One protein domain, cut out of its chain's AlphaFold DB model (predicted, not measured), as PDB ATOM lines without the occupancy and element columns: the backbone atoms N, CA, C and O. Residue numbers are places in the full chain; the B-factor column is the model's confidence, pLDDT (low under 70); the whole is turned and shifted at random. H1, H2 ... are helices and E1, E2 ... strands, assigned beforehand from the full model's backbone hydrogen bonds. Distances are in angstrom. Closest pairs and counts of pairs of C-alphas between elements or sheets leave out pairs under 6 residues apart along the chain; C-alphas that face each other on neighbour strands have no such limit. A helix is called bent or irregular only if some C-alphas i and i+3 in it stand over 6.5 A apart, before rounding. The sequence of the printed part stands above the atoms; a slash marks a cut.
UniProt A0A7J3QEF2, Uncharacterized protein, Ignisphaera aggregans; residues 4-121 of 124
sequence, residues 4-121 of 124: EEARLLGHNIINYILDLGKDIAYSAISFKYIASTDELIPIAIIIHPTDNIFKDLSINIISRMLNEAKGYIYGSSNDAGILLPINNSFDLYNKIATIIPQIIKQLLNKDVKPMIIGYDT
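Overview. This is residues 4 to 121 of the 124 residues of an uncharacterized protein of Ignisphaera aggregans (UniProt A0A7J3QEF2). One strongly twisted sheet of six strands makes a long wall, with H2 and the two arms of the bent helix H3 over one face. The E2 and E3 hairpin reaches toward one end of the long axis, where the small helix H1 only grazes the sheet; the link after E3 lies at the other end. The 118 printed residues run H1 E1 E2 E3 H2 E4 E5 H3 E6, and the sheet's order is E4 E5 E3 E2 E1 E6, antiparallel throughout. The class is mixed, helices and strands; the whole is compact, with a radius of gyration of the C-alphas of 14.7 A, yet elongated, spanning 45 by 27 by 24 A.

Along the chain. Find C-alpha 24 at (471.582, 403.142, 389.342); from there E2 runs to residue 34, 29.3 A. E3, residues 39 to 49, comes back over 29.9 A and bends by 51 degrees at residue 43. E1 is residues 13 to 19, 19.1 A; E4, 72 to 76; E5, 79 to 85, 19.5 A; E6, 115 to 120, ending at C-alpha 120 (465.151, 417.220, 394.033). H1, residues 4 to 9, begins at C-alpha 4 (463.343, 429.095, 394.165); H2 is 59 to 69, 15.2 A. H3, 89 to 108, is one helix by its hydrogen bonds but bent, with C-alphas 97 and 100 7.0 A apart: H3a is 89 to 97, H3b 100 to 108.

Arrangement. E1, E2 and E3 form a meander, each strand the antiparallel neighbour of the one before; look at N 16 and O 29, 2.8 A, and N 48 and O 26, 2.7 A. E6, an edge strand, pairs with E1 through N 15 and O 120, 2.9 A. E5, an inner strand, pairs with E3 through N 45 and O 84, 2.8 A, and with the edge strand E4 through N 76 and O 79, 2.8 A. E3, H2 and E4 are a split strand-helix-strand unit, two strands running the same way with E5 between them; its crossover is right-handed. H3a is over E3 at a height of 8.8 A; their closest C-alphas, Pro 42 and Ser 89, are 7.3 A apart. H3b, on the same face, runs along E3 at 3 degrees on the local plane. H2, also on that face, is close to H3b but not clearly touching, the closest C-alphas being Met 65 and Ile 103, 6.8 A, at a shallow tilt of 13 degrees, opposite ways. In H1, H2, H3a and H3b every O i to N i+4 pair is within hydrogen-bond range.

Size, cuts and confidence. The two C-alphas farthest apart, Ser 36 and Asp 56, are 46.0 A apart. The printed part has no cut and no long link. Mean pLDDT of the printed part is 85.5; residues 4 to 10, 77 and 120 to 121 are under 70.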
ATOM      1  N   GLU A   4     464.202 428.087 393.539       61.06
ATOM      2  CA  GLU A   4     463.343 429.095 394.165       61.06
ATOM      3  C   GLU A   4     462.347 428.511 395.172       61.06
ATOM      4  O   GLU A   4     461.999 429.182 396.136       61.06
ATOM      5  N   GLU A   5     461.906 427.272 394.976       62.25
ATOM      6  CA  GLU A   5     460.963 426.591 395.863       62.25
ATOM      7  C   GLU A   5     461.690 426.021 397.084       62.25
ATOM      8  O   GLU A   5     461.242 426.214 398.212       62.25
ATOM      9  N   ALA A   6     462.895 425.471 396.877       60.72
ATOM     10  CA  ALA A   6     463.826 425.117 397.950       60.72
ATOM     11  C   ALA A   6     464.117 426.318 398.870       60.72
ATOM     12  O   ALA A   6     464.062 426.201 400.096       60.72
ATOM     13  N   ARG A   7     464.353 427.493 398.264       62.22
ATOM     14  CA  ARG A   7     464.526 428.780 398.954       62.22
ATOM     15  C   ARG A   7     463.281 429.176 399.751       62.22
ATOM     16  O   ARG A   7     463.411 429.584 400.900       62.22
ATOM     17  N   LEU A   8     462.089 429.073 399.159       63.66
ATOM     18  CA  LEU A   8     460.825 429.445 399.812       63.66
ATOM     19  C   LEU A   8     460.478 428.537 401.001       63.66
ATOM     20  O   LEU A   8     459.859 429.000 401.957       63.66
ATOM     21  N   LEU A   9     460.886 427.271 400.950       68.25
ATOM     22  CA  LEU A   9     460.603 426.260 401.971       68.25
ATOM     23  C   LEU A   9     461.720 426.118 403.026       68.25
ATOM     24  O   LEU A   9     461.552 425.384 403.997       68.25
ATOM     25  N   GLY A  10     462.840 426.839 402.878       63.19
ATOM     26  CA  GLY A  10     463.943 426.844 403.848       63.19
ATOM     27  C   GLY A  10     464.888 425.638 403.759       63.19
ATOM     28  O   GLY A  10     465.565 425.323 404.739       63.19
ATOM     29  N   HIS A  11     464.955 424.961 402.609       71.44
ATOM     30  CA  HIS A  11     465.882 423.846 402.405       71.44
ATOM     31  C   HIS A  11     467.323 424.340 402.264       71.44
ATOM     32  O   HIS A  11     467.631 425.212 401.454       71.44
ATOM     33  N   ASN A  12     468.232 423.718 403.019       79.81
ATOM     34  CA  ASN A  12     469.663 424.035 402.979       79.81
ATOM     35  C   ASN A  12     470.461 423.107 402.054       79.81
ATOM     36  O   ASN A  12     471.636 423.374 401.802       79.81
ATOM     37  N   ILE A  13     469.850 422.019 401.575       85.62
ATOM     38  CA  ILE A  13     470.462 421.048 400.666       85.62
ATOM     39  C   ILE A  13     469.579 420.911 399.430       85.62
ATOM     40  O   ILE A  13     468.368 420.741 399.540       85.62
ATOM     41  N   ILE A  14     470.203 420.994 398.261       86.25
ATOM     42  CA  ILE A  14     469.557 420.821 396.963       86.25
ATOM     43  C   ILE A  14     470.306 419.730 396.210       86.25
ATOM     44  O   ILE A  14     471.528 419.794 396.068       86.25
ATOM     45  N   ASN A  15     469.573 418.740 395.711       88.94
ATOM     46  CA  ASN A  15     470.125 417.608 394.985       88.94
ATOM     47  C   ASN A  15     469.862 417.788 393.487       88.94
ATOM     48  O   ASN A  15     468.727 417.952 393.058       88.94
ATOM     49  N   TYR A  16     470.902 417.754 392.663       90.38
ATOM     50  CA  TYR A  16     470.779 417.734 391.205       90.38
ATOM     51  C   TYR A  16     470.899 416.291 390.735       90.38
ATOM     52  O   TYR A  16     471.959 415.687 390.892       90.38
ATOM     53  N   ILE A  17     469.828 415.745 390.164       92.19
ATOM     54  CA  ILE A  17     469.753 414.332 389.794       92.19
ATOM     55  C   ILE A  17     470.644 414.067 388.585       92.19
ATOM     56  O   ILE A  17     470.498 414.689 387.527       92.19
ATOM     57  N   LEU A  18     471.558 413.120 388.764       93.19
ATOM     58  CA  LEU A  18     472.428 412.596 387.725       93.19
ATOM     59  C   LEU A  18     471.797 411.349 387.121       93.19
ATOM     60  O   LEU A  18     471.414 410.434 387.845       93.19
ATOM     61  N   ASP A  19     471.762 411.288 385.797       92.75
ATOM     62  CA  ASP A  19     471.519 410.058 385.059       92.75
ATOM     63  C   ASP A  19     472.841 409.321 384.844       92.75
ATOM     64  O   ASP A  19     473.766 409.828 384.195       92.75
ATOM     65  N   LEU A  20     472.920 408.123 385.417       92.19
ATOM     66  CA  LEU A  20     474.025 407.176 385.274       92.19
ATOM     67  C   LEU A  20     473.553 405.842 384.663       92.19
ATOM     68  O   LEU A  20     474.309 404.871 384.644       92.19
ATOM     69  N   GLY A  21     472.327 405.791 384.137       89.44
ATOM     70  CA  GLY A  21     471.719 404.600 383.558       89.44
ATOM     71  C   GLY A  21     470.887 403.766 384.538       89.44
ATOM     72  O   GLY A  21     470.899 403.956 385.749       89.44
ATOM     73  N   LYS A  22     470.158 402.797 383.975       87.06
ATOM     74  CA  LYS A  22     469.074 402.046 384.640       87.06
ATOM     75  C   LYS A  22     469.470 401.165 385.831       87.06
ATOM     76  O   LYS A  22     468.587 400.704 386.538       87.06
ATOM     77  N   ASP A  23     470.753 400.853 385.996       88.56
ATOM     78  CA  ASP A  23     471.227 400.017 387.109       88.56
ATOM     79  C   ASP A  23     471.585 400.866 388.340       88.56
ATOM     80  O   ASP A  23     471.950 400.326 389.383       88.56
ATOM     81  N   ILE A  24     471.451 402.192 388.241       90.75
ATOM     82  CA  ILE A  24     471.582 403.142 389.342       90.75
ATOM     83  C   ILE A  24     470.178 403.581 389.759       90.75
ATOM     84  O   ILE A  24     469.462 404.205 388.981       90.75
ATOM     85  N   ALA A  25     469.788 403.236 390.985       90.00
ATOM     86  CA  ALA A  25     468.484 403.586 391.542       90.00
ATOM     87  C   ALA A  25     468.398 405.071 391.898       90.00
ATOM     88  O   ALA A  25     467.352 405.690 391.718       90.00
ATOM     89  N   TYR A  26     469.497 405.651 392.385       91.25
ATOM     90  CA  TYR A  26     469.569 407.075 392.682       91.25
ATOM     91  C   TYR A  26     470.986 407.604 392.495       91.25
ATOM     92  O   TYR A  26     471.959 407.007 392.948       91.25
ATOM     93  N   SER A  27     471.116 408.762 391.859       93.88
ATOM     94  CA  SER A  27     472.365 409.511 391.880       93.88
ATOM     95  C   SER A  27     472.114 410.999 391.824       93.88
ATOM     96  O   SER A  27     471.259 411.466 391.074       93.88
ATOM     97  N   ALA A  28     472.885 411.753 392.600       94.31
ATOM     98  CA  ALA A  28     472.725 413.194 392.677       94.31
ATOM     99  C   ALA A  28     474.023 413.908 393.039       94.31
ATOM    100  O   ALA A  28     474.882 413.356 393.726       94.31
ATOM    101  N   ILE A  29     474.137 415.161 392.609       94.19
ATOM    102  CA  ILE A  29     475.096 416.124 393.146       94.19
ATOM    103  C   ILE A  29     474.367 416.929 394.215       94.19
ATOM    104  O   ILE A  29     473.411 417.640 393.907       94.19
ATOM    105  N   SER A  30     474.829 416.846 395.452       91.88
ATOM    106  CA  SER A  30     474.288 417.621 396.562       91.88
ATOM    107  C   SER A  30     475.002 418.964 396.661       91.88
ATOM    108  O   SER A  30     476.237 419.036 396.662       91.88
ATOM    109  N   PHE A  31     474.216 420.027 396.793       90.56
ATOM    110  CA  PHE A  31     474.667 421.395 397.002       90.56
ATOM    111  C   PHE A  31     474.125 421.921 398.320       90.56
ATOM    112  O   PHE A  31     472.946 421.757 398.622       90.56
ATOM    113  N   LYS A  32     474.971 422.612 399.077       89.56
ATOM    114  CA  LYS A  32     474.537 423.468 400.172       89.56
ATOM    115  C   LYS A  32     474.078 424.806 399.603       89.56
ATOM    116  O   LYS A  32     474.851 425.464 398.908       89.56
ATOM    117  N   TYR A  33     472.865 425.218 399.944       86.12
ATOM    118  CA  TYR A  33     472.361 426.555 399.653       86.12
ATOM    119  C   TYR A  33     472.683 427.513 400.805       86.12
ATOM    120  O   TYR A  33     472.463 427.191 401.976       86.12
ATOM    121  N   ILE A  34     473.237 428.684 400.487       86.06
ATOM    122  CA  ILE A  34     473.552 429.734 401.460       86.06
ATOM    123  C   ILE A  34     472.635 430.929 401.207       86.06
ATOM    124  O   ILE A  34     472.912 431.767 400.357       86.06
ATOM    125  N   ALA A  35     471.564 431.041 401.997       80.44
ATOM    126  CA  ALA A  35     470.542 432.075 401.820       80.44
ATOM    127  C   ALA A  35     471.077 433.517 401.930       80.44
ATOM    128  O   ALA A  35     470.546 434.419 401.294       80.44
ATOM    129  N   SER A  36     472.131 433.751 402.720       83.62
ATOM    130  CA  SER A  36     472.709 435.092 402.891       83.62
ATOM    131  C   SER A  36     473.459 435.602 401.661       83.62
ATOM    132  O   SER A  36     473.592 436.812 401.505       83.62
ATOM    133  N   THR A  37     473.987 434.700 400.830       87.19
ATOM    134  CA  THR A  37     474.743 435.040 399.612       87.19
ATOM    135  C   THR A  37     474.047 434.590 398.330       87.19
ATOM    136  O   THR A  37     474.493 434.958 397.251       87.19
ATOM    137  N   ASP A  38     472.940 433.849 398.445       81.38
ATOM    138  CA  ASP A  38     472.217 433.217 397.337       81.38
ATOM    139  C   ASP A  38     473.109 432.287 396.490       81.38
ATOM    140  O   ASP A  38     473.016 432.222 395.267       81.38
ATOM    141  N   GLU A  39     474.010 431.556 397.153       85.62
ATOM    142  CA  GLU A  39     475.002 430.695 396.500       85.62
ATOM    143  C   GLU A  39     474.719 429.203 396.703       85.62
ATOM    144  O   GLU A  39     474.253 428.770 397.762       85.62
ATOM    145  N   LEU A  40     475.081 428.402 395.693       85.81
ATOM    146  CA  LEU A  40     475.097 426.940 395.750       85.81
ATOM    147  C   LEU A  40     476.533 426.431 395.797       85.81
ATOM    148  O   LEU A  40     477.296 426.586 394.843       85.81
ATOM    149  N   ILE A  41     476.886 425.770 396.897       90.44
ATOM    150  CA  ILE A  41     478.207 425.179 397.087       90.44
ATOM    151  C   ILE A  41     478.088 423.660 396.970       90.44
ATOM    152  O   ILE A  41     477.379 423.058 397.775       90.44
ATOM    153  N   PRO A  42     478.764 423.011 396.009       91.62
ATOM    154  CA  PRO A  42     478.727 421.560 395.902       91.62
ATOM    155  C   PRO A  42     479.409 420.921 397.115       91.62
ATOM    156  O   PRO A  42     480.502 421.334 397.500       91.62
ATOM    157  N   ILE A  43     478.776 419.903 397.698       92.94
ATOM    158  CA  ILE A  43     479.268 419.238 398.915       92.94
ATOM    159  C   ILE A  43     479.564 417.755 398.706       92.94
ATOM    160  O   ILE A  43     480.527 417.240 399.274       92.94
ATOM    161  N   ALA A  44     478.777 417.055 397.888       94.50
ATOM    162  CA  ALA A  44     478.984 415.636 397.630       94.50
ATOM    163  C   ALA A  44     478.298 415.166 396.343       94.50
ATOM    164  O   ALA A  44     477.415 415.834 395.811       94.50
ATOM    165  N   ILE A  45     478.692 413.985 395.876       94.94
ATOM    166  CA  ILE A  45     477.963 413.198 394.883       94.94
ATOM    167  C   ILE A  45     477.549 411.886 395.533       94.94
ATOM    168  O   ILE A  45     478.370 411.214 396.160       94.94
ATOM    169  N   ILE A  46     476.286 411.528 395.360       93.94
ATOM    170  CA  ILE A  46     475.699 410.283 395.834       93.94
ATOM    171  C   ILE A  46     475.490 409.375 394.625       93.94
ATOM    172  O   ILE A  46     474.982 409.818 393.594       93.94
ATOM    173  N   ILE A  47     475.881 408.109 394.753       93.31
ATOM    174  CA  ILE A  47     475.593 407.055 393.779       93.31
ATOM    175  C   ILE A  47     475.021 405.867 394.536       93.31
ATOM    176  O   ILE A  47     475.664 405.329 395.435       93.31
ATOM    177  N   HIS A  48     473.827 405.453 394.154       91.94
ATOM    178  CA  HIS A  48     473.084 404.380 394.780       91.94
ATOM    179  C   HIS A  48     472.682 403.352 393.713       91.94
ATOM    180  O   HIS A  48     471.793 403.620 392.900       91.94
ATOM    181  N   PRO A  49     473.360 402.199 393.650       89.12
ATOM    182  CA  PRO A  49     473.026 401.129 392.714       89.12
ATOM    183  C   PRO A  49     471.664 400.487 393.020       89.12
ATOM    184  O   PRO A  49     471.220 400.496 394.159       89.12
ATOM    185  N   THR A  50     471.005 399.910 392.014       83.75
ATOM    186  CA  THR A  50     469.680 399.267 392.177       83.75
ATOM    187  C   THR A  50     469.753 397.953 392.949       83.75
ATOM    188  O   THR A  50     468.874 397.655 393.751       83.75
ATOM    189  N   ASP A  51     470.824 397.195 392.734       80.62
ATOM    190  CA  ASP A  51     471.137 395.987 393.488       80.62
ATOM    191  C   ASP A  51     472.362 396.244 394.360       80.62
ATOM    192  O   ASP A  51     473.233 397.038 393.999       80.62
ATOM    193  N   ASN A  52     472.492 395.529 395.482       74.50
ATOM    194  CA  ASN A  52     473.692 395.625 396.309       74.50
ATOM    195  C   ASN A  52     474.883 394.891 395.667       74.50
ATOM    196  O   ASN A  52     475.333 393.843 396.133       74.50
ATOM    197  N   ILE A  53     475.416 395.501 394.611       76.31
ATOM    198  CA  ILE A  53     476.607 395.091 393.865       76.31
ATOM    199  C   ILE A  53     477.871 395.037 394.730       76.31
ATOM    200  O   ILE A  53     478.849 394.400 394.349       76.31
ATOM    201  N   PHE A  54     477.871 395.660 395.912       77.62
ATOM    202  CA  PHE A  54     479.015 395.610 396.823       77.62
ATOM    203  C   PHE A  54     479.172 394.250 397.507       77.62
ATOM    204  O   PHE A  54     480.279 393.934 397.936       77.62
ATOM    205  N   LYS A  55     478.113 393.428 397.587       76.50
ATOM    206  CA  LYS A  55     478.182 392.085 398.196       76.50
ATOM    207  C   LYS A  55     479.111 391.135 397.450       76.50
ATOM    208  O   LYS A  55     479.782 390.322 398.082       76.50
ATOM    209  N   ASP A  56     479.154 391.259 396.130       76.56
ATOM    210  CA  ASP A  56     479.897 390.347 395.257       76.56
ATOM    211  C   ASP A  56     481.326 390.839 394.974       76.56
ATOM    212  O   ASP A  56     482.129 390.148 394.342       76.56
ATOM    213  N   LEU A  57     481.675 392.036 395.455       77.56
ATOM    214  CA  LEU A  57     482.974 392.656 395.235       77.56
ATOM    215  C   LEU A  57     483.935 392.371 396.387       77.56
ATOM    216  O   LEU A  57     483.616 392.515 397.565       77.56
ATOM    217  N   SER A  58     485.180 392.034 396.040       82.69
ATOM    218  CA  SER A  58     486.224 391.896 397.056       82.69
ATOM    219  C   SER A  58     486.505 393.239 397.739       82.69
ATOM    220  O   SER A  58     486.578 394.287 397.087       82.69
ATOM    221  N   ILE A  59     486.766 393.195 399.046       80.19
ATOM    222  CA  ILE A  59     487.075 394.389 399.843       80.19
ATOM    223  C   ILE A  59     488.280 395.173 399.304       80.19
ATOM    224  O   ILE A  59     488.323 396.395 399.420       80.19
ATOM    225  N   ASN A  60     489.229 394.493 398.652       83.56
ATOM    226  CA  ASN A  60     490.397 395.118 398.032       83.56
ATOM    227  C   ASN A  60     490.014 395.995 396.832       83.56
ATOM    228  O   ASN A  60     490.558 397.087 396.673       83.56
ATOM    229  N   ILE A  61     489.069 395.538 396.001       83.06
ATOM    230  CA  ILE A  61     488.570 396.306 394.850       83.06
ATOM    231  C   ILE A  61     487.836 397.548 395.348       83.06
ATOM    232  O   ILE A  61     488.140 398.654 394.906       83.06
ATOM    233  N   ILE A  62     486.939 397.361 396.318       81.81
ATOM    234  CA  ILE A  62     486.188 398.445 396.953       81.81
ATOM    235  C   ILE A  62     487.144 399.480 397.559       81.81
ATOM    236  O   ILE A  62     487.046 400.664 397.257       81.81
ATOM    237  N   SER A  63     488.109 399.037 398.368       82.81
ATOM    238  CA  SER A  63     489.048 399.932 399.055       82.81
ATOM    239  C   SER A  63     489.910 400.719 398.072       82.81
ATOM    240  O   SER A  63     490.111 401.917 398.256       82.81
ATOM    241  N   ARG A  64     490.396 400.076 397.002       84.69
ATOM    242  CA  ARG A  64     491.164 400.757 395.952       84.69
ATOM    243  C   ARG A  64     490.327 401.836 395.264       84.69
ATOM    244  O   ARG A  64     490.764 402.980 395.201       84.69
ATOM    245  N   MET A  65     489.120 401.483 394.820       85.38
ATOM    246  CA  MET A  65     488.200 402.405 394.150       85.38
ATOM    247  C   MET A  65     487.864 403.617 395.033       85.38
ATOM    248  O   MET A  65     487.924 404.758 394.578       85.38
ATOM    249  N   LEU A  66     487.550 403.386 396.310       85.38
ATOM    250  CA  LEU A  66     487.218 404.454 397.254       85.38
ATOM    251  C   LEU A  66     488.422 405.347 397.573       85.38
ATOM    252  O   LEU A  66     488.260 406.564 397.643       85.38
ATOM    253  N   ASN A  67     489.623 404.780 397.709       85.38
ATOM    254  CA  ASN A  67     490.842 405.555 397.952       85.38
ATOM    255  C   ASN A  67     491.187 406.470 396.771       85.38
ATOM    256  O   ASN A  67     491.524 407.636 396.979       85.38
ATOM    257  N   GLU A  68     491.064 405.968 395.541       81.00
ATOM    258  CA  GLU A  68     491.272 406.760 394.320       81.00
ATOM    259  C   GLU A  68     490.237 407.888 394.204       81.00
ATOM    260  O   GLU A  68     490.577 409.030 393.888       81.00
ATOM    261  N   ALA A  69     488.978 407.595 394.536       81.88
ATOM    262  CA  ALA A  69     487.878 408.550 394.465       81.88
ATOM    263  C   ALA A  69     487.782 409.504 395.674       81.88
ATOM    264  O   ALA A  69     486.978 410.447 395.644       81.88
ATOM    265  N   LYS A  70     488.568 409.252 396.734       87.25
ATOM    266  CA  LYS A  70     488.408 409.832 398.083       87.25
ATOM    267  C   LYS A  70     486.959 409.738 398.577       87.25
ATOM    268  O   LYS A  70     486.399 410.719 399.062       87.25
ATOM    269  N   GLY A  71     486.334 408.587 398.348       90.12
ATOM    270  CA  GLY A  71     484.931 408.315 398.642       90.12
ATOM    271  C   GLY A  71     484.735 407.390 399.836       90.12
ATOM    272  O   GLY A  71     485.679 406.785 400.339       90.12
ATOM    273  N   TYR A  72     483.479 407.237 400.239       89.69
ATOM    274  CA  TYR A  72     483.059 406.324 401.298       89.69
ATOM    275  C   TYR A  72     481.867 405.497 400.825       89.69
ATOM    276  O   TYR A  72     481.039 405.991 400.062       89.69
ATOM    277  N   ILE A  73     481.760 404.257 401.302       88.81
ATOM    278  CA  ILE A  73     480.496 403.521 401.232       88.81
ATOM    279  C   ILE A  73     479.654 403.918 402.439       88.81
ATOM    280  O   ILE A  73     480.156 403.963 403.562       88.81
ATOM    281  N   TYR A  74     478.379 404.197 402.199       87.25
ATOM    282  CA  TYR A  74     477.378 404.403 403.239       87.25
ATOM    283  C   TYR A  74     476.278 403.348 403.112       87.25
ATOM    284  O   TYR A  74     476.155 402.689 402.079       87.25
ATOM    285  N   GLY A  75     475.472 403.211 404.162       81.44
ATOM    286  CA  GLY A  75     474.345 402.285 404.200       81.44
ATOM    287  C   GLY A  75     474.628 401.018 405.006       81.44
ATOM    288  O   GLY A  75     475.489 400.992 405.887       81.44
ATOM    289  N   SER A  76     473.847 399.977 404.737       74.19
ATOM    290  CA  SER A  76     473.832 398.700 405.446       74.19
ATOM    291  C   SER A  76     474.121 397.522 404.509       74.19
ATOM    292  O   SER A  76     474.239 397.672 403.295       74.19
ATOM    293  N   SER A  77     474.194 396.308 405.063       66.44
ATOM    294  CA  SER A  77     474.532 395.100 404.301       66.44
ATOM    295  C   SER A  77     473.593 394.804 403.134       66.44
ATOM    296  O   SER A  77     473.978 394.031 402.272       66.44
ATOM    297  N   ASN A  78     472.377 395.351 403.095       70.31
ATOM    298  CA  ASN A  78     471.409 395.108 402.018       70.31
ATOM    299  C   ASN A  78     471.163 396.328 401.133       70.31
ATOM    300  O   ASN A  78     470.581 396.167 400.071       70.31
ATOM    301  N   ASP A  79     471.640 397.492 401.552       81.25
ATOM    302  CA  ASP A  79     471.290 398.773 400.962       81.25
ATOM    303  C   ASP A  79     472.475 399.717 401.145       81.25
ATOM    304  O   ASP A  79     472.696 400.230 402.243       81.25
ATOM    305  N   ALA A  80     473.313 399.830 400.119       87.38
ATOM    306  CA  ALA A  80     474.590 400.519 400.208       87.38
ATOM    307  C   ALA A  80     474.838 401.361 398.961       87.38
ATOM    308  O   ALA A  80     474.549 400.945 397.841       87.38
ATOM    309  N   GLY A  81     475.432 402.530 399.169       90.50
ATOM    310  CA  GLY A  81     475.799 403.452 398.106       90.50
ATOM    311  C   GLY A  81     477.186 404.036 398.320       90.50
ATOM    312  O   GLY A  81     477.869 403.754 399.305       90.50
ATOM    313  N   ILE A  82     477.602 404.878 397.382       92.31
ATOM    314  CA  ILE A  82     478.869 405.600 397.415       92.31
ATOM    315  C   ILE A  82     478.581 407.076 397.635       92.31
ATOM    316  O   ILE A  82     477.773 407.679 396.926       92.31
ATOM    317  N   LEU A  83     479.286 407.655 398.599       93.69
ATOM    318  CA  LEU A  83     479.351 409.085 398.829       93.69
ATOM    319  C   LEU A  83     480.730 409.587 398.404       93.69
ATOM    320  O   LEU A  83     481.758 409.132 398.911       93.69
ATOM    321  N   LEU A  84     480.754 410.540 397.481       95.06
ATOM    322  CA  LEU A  84     481.961 411.205 397.007       95.06
ATOM    323  C   LEU A  84     481.930 412.662 397.476       95.06
ATOM    324  O   LEU A  84     481.274 413.478 396.831       95.06
ATOM    325  N   PRO A  85     482.636 413.024 398.558       94.25
ATOM    326  CA  PRO A  85     482.758 414.416 398.975       94.25
ATOM    327  C   PRO A  85     483.344 415.279 397.859       94.25
ATOM    328  O   PRO A  85     484.195 414.808 397.096       94.25
ATOM    329  N   ILE A  86     482.911 416.534 397.794       94.12
ATOM    330  CA  ILE A  86     483.416 417.541 396.864       94.12
ATOM    331  C   ILE A  86     484.062 418.657 397.674       94.12
ATOM    332  O   ILE A  86     483.431 419.252 398.544       94.12
ATOM    333  N   ASN A  87     485.316 418.969 397.360       88.38
ATOM    334  CA  ASN A  87     486.048 420.022 398.067       88.38
ATOM    335  C   ASN A  87     485.922 421.392 397.389       88.38
ATOM    336  O   ASN A  87     486.004 422.423 398.050       88.38
ATOM    337  N   ASN A  88     485.799 421.414 396.060       87.31
ATOM    338  CA  ASN A  88     485.715 422.631 395.254       87.31
ATOM    339  C   ASN A  88     485.180 422.320 393.843       87.31
ATOM    340  O   ASN A  88     484.988 421.162 393.471       87.31
ATOM    341  N   SER A  89     484.979 423.357 393.029       86.31
ATOM    342  CA  SER A  89     484.420 423.225 391.678       86.31
ATOM    343  C   SER A  89     485.295 422.419 390.707       86.31
ATOM    344  O   SER A  89     484.765 421.740 389.831       86.31
ATOM    345  N   PHE A  90     486.625 422.454 390.853       88.75
ATOM    346  CA  PHE A  90     487.520 421.633 390.026       88.75
ATOM    347  C   PHE A  90     487.384 420.145 390.372       88.75
ATOM    348  O   PHE A  90     487.326 419.297 389.482       88.75
ATOM    349  N   ASP A  91     487.272 419.833 391.663       92.00
ATOM    350  CA  ASP A  91     487.033 418.480 392.164       92.00
ATOM    351  C   ASP A  91     485.684 417.931 391.668       92.00
ATOM    352  O   ASP A  91     485.620 416.798 391.194       92.00
ATOM    353  N   LEU A  92     484.630 418.759 391.666       92.44
ATOM    354  CA  LEU A  92     483.338 418.419 391.056       92.44
ATOM    355  C   LEU A  92     483.497 418.036 389.578       92.44
ATOM    356  O   LEU A  92     483.036 416.971 389.164       92.44
ATOM    357  N   TYR A  93     484.165 418.884 388.792       91.31
ATOM    358  CA  TYR A  93     484.367 418.632 387.367       91.31
ATOM    359  C   TYR A  93     485.122 417.319 387.130       91.31
ATOM    360  O   TYR A  93     484.676 416.482 386.347       91.31
ATOM    361  N   ASN A  94     486.226 417.102 387.851       92.75
ATOM    362  CA  ASN A  94     487.003 415.871 387.744       92.75
ATOM    363  C   ASN A  94     486.188 414.635 388.161       92.75
ATOM    364  O   ASN A  94     486.285 413.580 387.529       92.75
ATOM    365  N   LYS A  95     485.351 414.756 389.197       93.69
ATOM    366  CA  LYS A  95     484.496 413.653 389.637       93.69
ATOM    367  C   LYS A  95     483.480 413.271 388.568       93.69
ATOM    368  O   LYS A  95     483.404 412.098 388.218       93.69
ATOM    369  N   ILE A  96     482.769 414.244 388.003       92.94
ATOM    370  CA  ILE A  96     481.772 414.006 386.950       92.94
ATOM    371  C   ILE A  96     482.421 413.450 385.680       92.94
ATOM    372  O   ILE A  96     481.925 412.482 385.112       92.94
ATOM    373  N   ALA A  97     483.517 414.055 385.224       92.12
ATOM    374  CA  ALA A  97     484.107 413.719 383.931       92.12
ATOM    375  C   ALA A  97     484.928 412.420 383.952       92.12
ATOM    376  O   ALA A  97     485.002 411.739 382.930       92.12
ATOM    377  N   THR A  98     485.538 412.081 385.092       93.12
ATOM    378  CA  THR A  98     486.548 411.017 385.168       93.12
ATOM    379  C   THR A  98     486.190 409.958 386.203       93.12
ATOM    380  O   THR A  98     486.052 408.784 385.863       93.12
ATOM    381  N   ILE A  99     486.018 410.359 387.467       93.12
ATOM    382  CA  ILE A  99     485.933 409.403 388.584       93.12
ATOM    383  C   ILE A  99     484.626 408.610 388.534       93.12
ATOM    384  O   ILE A  99     484.655 407.391 388.673       93.12
ATOM    385  N   ILE A 100     483.482 409.261 388.307       93.38
ATOM    386  CA  ILE A 100     482.188 408.570 388.231       93.38
ATOM    387  C   ILE A 100     482.174 407.558 387.078       93.38
ATOM    388  O   ILE A 100     481.880 406.394 387.352       93.38
ATOM    389  N   PRO A 101     482.532 407.917 385.827       93.75
ATOM    390  CA  PRO A 101     482.634 406.930 384.754       93.75
ATOM    391  C   PRO A 101     483.533 405.742 385.101       93.75
ATOM    392  O   PRO A 101     483.167 404.602 384.828       93.75
ATOM    393  N   GLN A 102     484.679 405.980 385.749       92.31
ATOM    394  CA  GLN A 102     485.589 404.913 386.177       92.31
ATOM    395  C   GLN A 102     484.970 404.001 387.241       92.31
ATOM    396  O   GLN A 102     485.050 402.782 387.108       92.31
ATOM    397  N   ILE A 103     484.327 404.573 388.263       90.50
ATOM    398  CA  ILE A 103     483.611 403.823 389.304       90.50
ATOM    399  C   ILE A 103     482.540 402.947 388.659       90.50
ATOM    400  O   ILE A 103     482.515 401.739 388.869       90.50
ATOM    401  N   ILE A 104     481.688 403.530 387.819       90.69
ATOM    402  CA  ILE A 104     480.597 402.798 387.176       90.69
ATOM    403  C   ILE A 104     481.131 401.708 386.240       90.69
ATOM    404  O   ILE A 104     480.604 400.593 386.233       90.69
ATOM    405  N   LYS A 105     482.231 401.966 385.524       90.62
ATOM    406  CA  LYS A 105     482.897 400.948 384.708       90.62
ATOM    407  C   LYS A 105     483.413 399.788 385.554       90.62
ATOM    408  O   LYS A 105     483.251 398.642 385.156       90.62
ATOM    409  N   GLN A 106     484.008 400.057 386.714       87.25
ATOM    410  CA  GLN A 106     484.510 399.008 387.605       87.25
ATOM    411  C   GLN A 106     483.382 398.210 388.270       87.25
ATOM    412  O   GLN A 106     483.505 396.998 388.419       87.25
ATOM    413  N   LEU A 107     482.290 398.876 388.648       86.06
ATOM    414  CA  LEU A 107     481.168 398.263 389.356       86.06
ATOM    415  C   LEU A 107     480.237 397.469 388.436       86.06
ATOM    416  O   LEU A 107     479.773 396.396 388.805       86.06
ATOM    417  N   LEU A 108     479.948 398.007 387.252       87.12
ATOM    418  CA  LEU A 108     478.883 397.516 386.375       87.12
ATOM    419  C   LEU A 108     479.390 397.078 384.994       87.12
ATOM    420  O   LEU A 108     478.600 396.607 384.178       87.12
ATOM    421  N   ASN A 109     480.686 397.250 384.703       88.69
ATOM    422  CA  ASN A 109     481.284 397.045 383.377       88.69
ATOM    423  C   ASN A 109     480.601 397.861 382.261       88.69
ATOM    424  O   ASN A 109     480.573 397.458 381.096       88.69
ATOM    425  N   LYS A 110     480.061 399.036 382.606       88.44
ATOM    426  CA  LYS A 110     479.344 399.926 381.685       88.44
ATOM    427  C   LYS A 110     480.054 401.259 381.541       88.44
ATOM    428  O   LYS A 110     480.584 401.797 382.507       88.44
ATOM    429  N   ASP A 111     480.044 401.776 380.322       91.12
ATOM    430  CA  ASP A 111     480.479 403.137 380.047       91.12
ATOM    431  C   ASP A 111     479.287 404.070 380.244       91.12
ATOM    432  O   ASP A 111     478.202 403.829 379.711       91.12
ATOM    433  N   VAL A 112     479.488 405.127 381.026       91.56
ATOM    434  CA  VAL A 112     478.456 406.127 381.305       91.56
ATOM    435  C   VAL A 112     478.981 407.520 381.030       91.56
ATOM    436  O   VAL A 112     480.161 407.815 381.223       91.56
ATOM    437  N   LYS A 113     478.072 408.390 380.602       91.50
ATOM    438  CA  LYS A 113     478.315 409.820 380.469       91.50
ATOM    439  C   LYS A 113     477.329 410.539 381.388       91.50
ATOM    440  O   LYS A 113     476.179 410.696 380.986       91.50
ATOM    441  N   PRO A 114     477.754 410.937 382.600       91.06
ATOM    442  CA  PRO A 114     476.859 411.571 383.557       91.06
ATOM    443  C   PRO A 114     476.186 412.805 382.959       91.06
ATOM    444  O   PRO A 114     476.849 413.655 382.355       91.06
ATOM    445  N   MET A 115     474.872 412.903 383.133       90.50
ATOM    446  CA  MET A 115     474.070 414.030 382.662       90.50
ATOM    447  C   MET A 115     473.085 414.447 383.748       90.50
ATOM    448  O   MET A 115     472.484 413.600 384.396       90.50
ATOM    449  N   ILE A 116     472.911 415.751 383.951       87.38
ATOM    450  CA  ILE A 116     471.890 416.257 384.870       87.38
ATOM    451  C   ILE A 116     470.538 416.179 384.160       87.38
ATOM    452  O   ILE A 116     470.372 416.775 383.095       87.38
ATOM    453  N   ILE A 117     469.587 415.458 384.748       87.88
ATOM    454  CA  ILE A 117     468.244 415.241 384.173       87.88
ATOM    455  C   ILE A 117     467.125 415.893 384.981       87.88
ATOM    456  O   ILE A 117     465.982 415.952 384.536       87.88
ATOM    457  N   GLY A 118     467.443 416.396 386.166       81.75
ATOM    458  CA  GLY A 118     466.466 416.983 387.062       81.75
ATOM    459  C   GLY A 118     467.111 417.427 388.359       81.75
ATOM    460  O   GLY A 118     468.334 417.522 388.470       81.75
ATOM    461  N   TYR A 119     466.272 417.714 389.338       73.00
ATOM    462  CA  TYR A 119     466.685 418.154 390.657       73.00
ATOM    463  C   TYR A 119     465.577 417.834 391.662       73.00
ATOM    464  O   TYR A 119     464.405 417.749 391.288       73.00
ATOM    465  N   ASP A 120     465.981 417.621 392.906       68.62
ATOM    466  CA  ASP A 120     465.151 417.220 394.033       68.62
ATOM    467  C   ASP A 120     465.529 418.046 395.272       68.62
ATOM    468  O   ASP A 120     466.683 418.451 395.462       68.62
ATOM    469  N   THR A 121     464.538 418.319 396.108       60.78
ATOM    470  CA  THR A 121     464.678 419.032 397.375       60.78
ATOM    471  C   THR A 121     464.333 418.046 398.478       60.78
ATOM    472  O   THR A 121     463.161 417.861 398.800       60.78
TER     473      THR A 121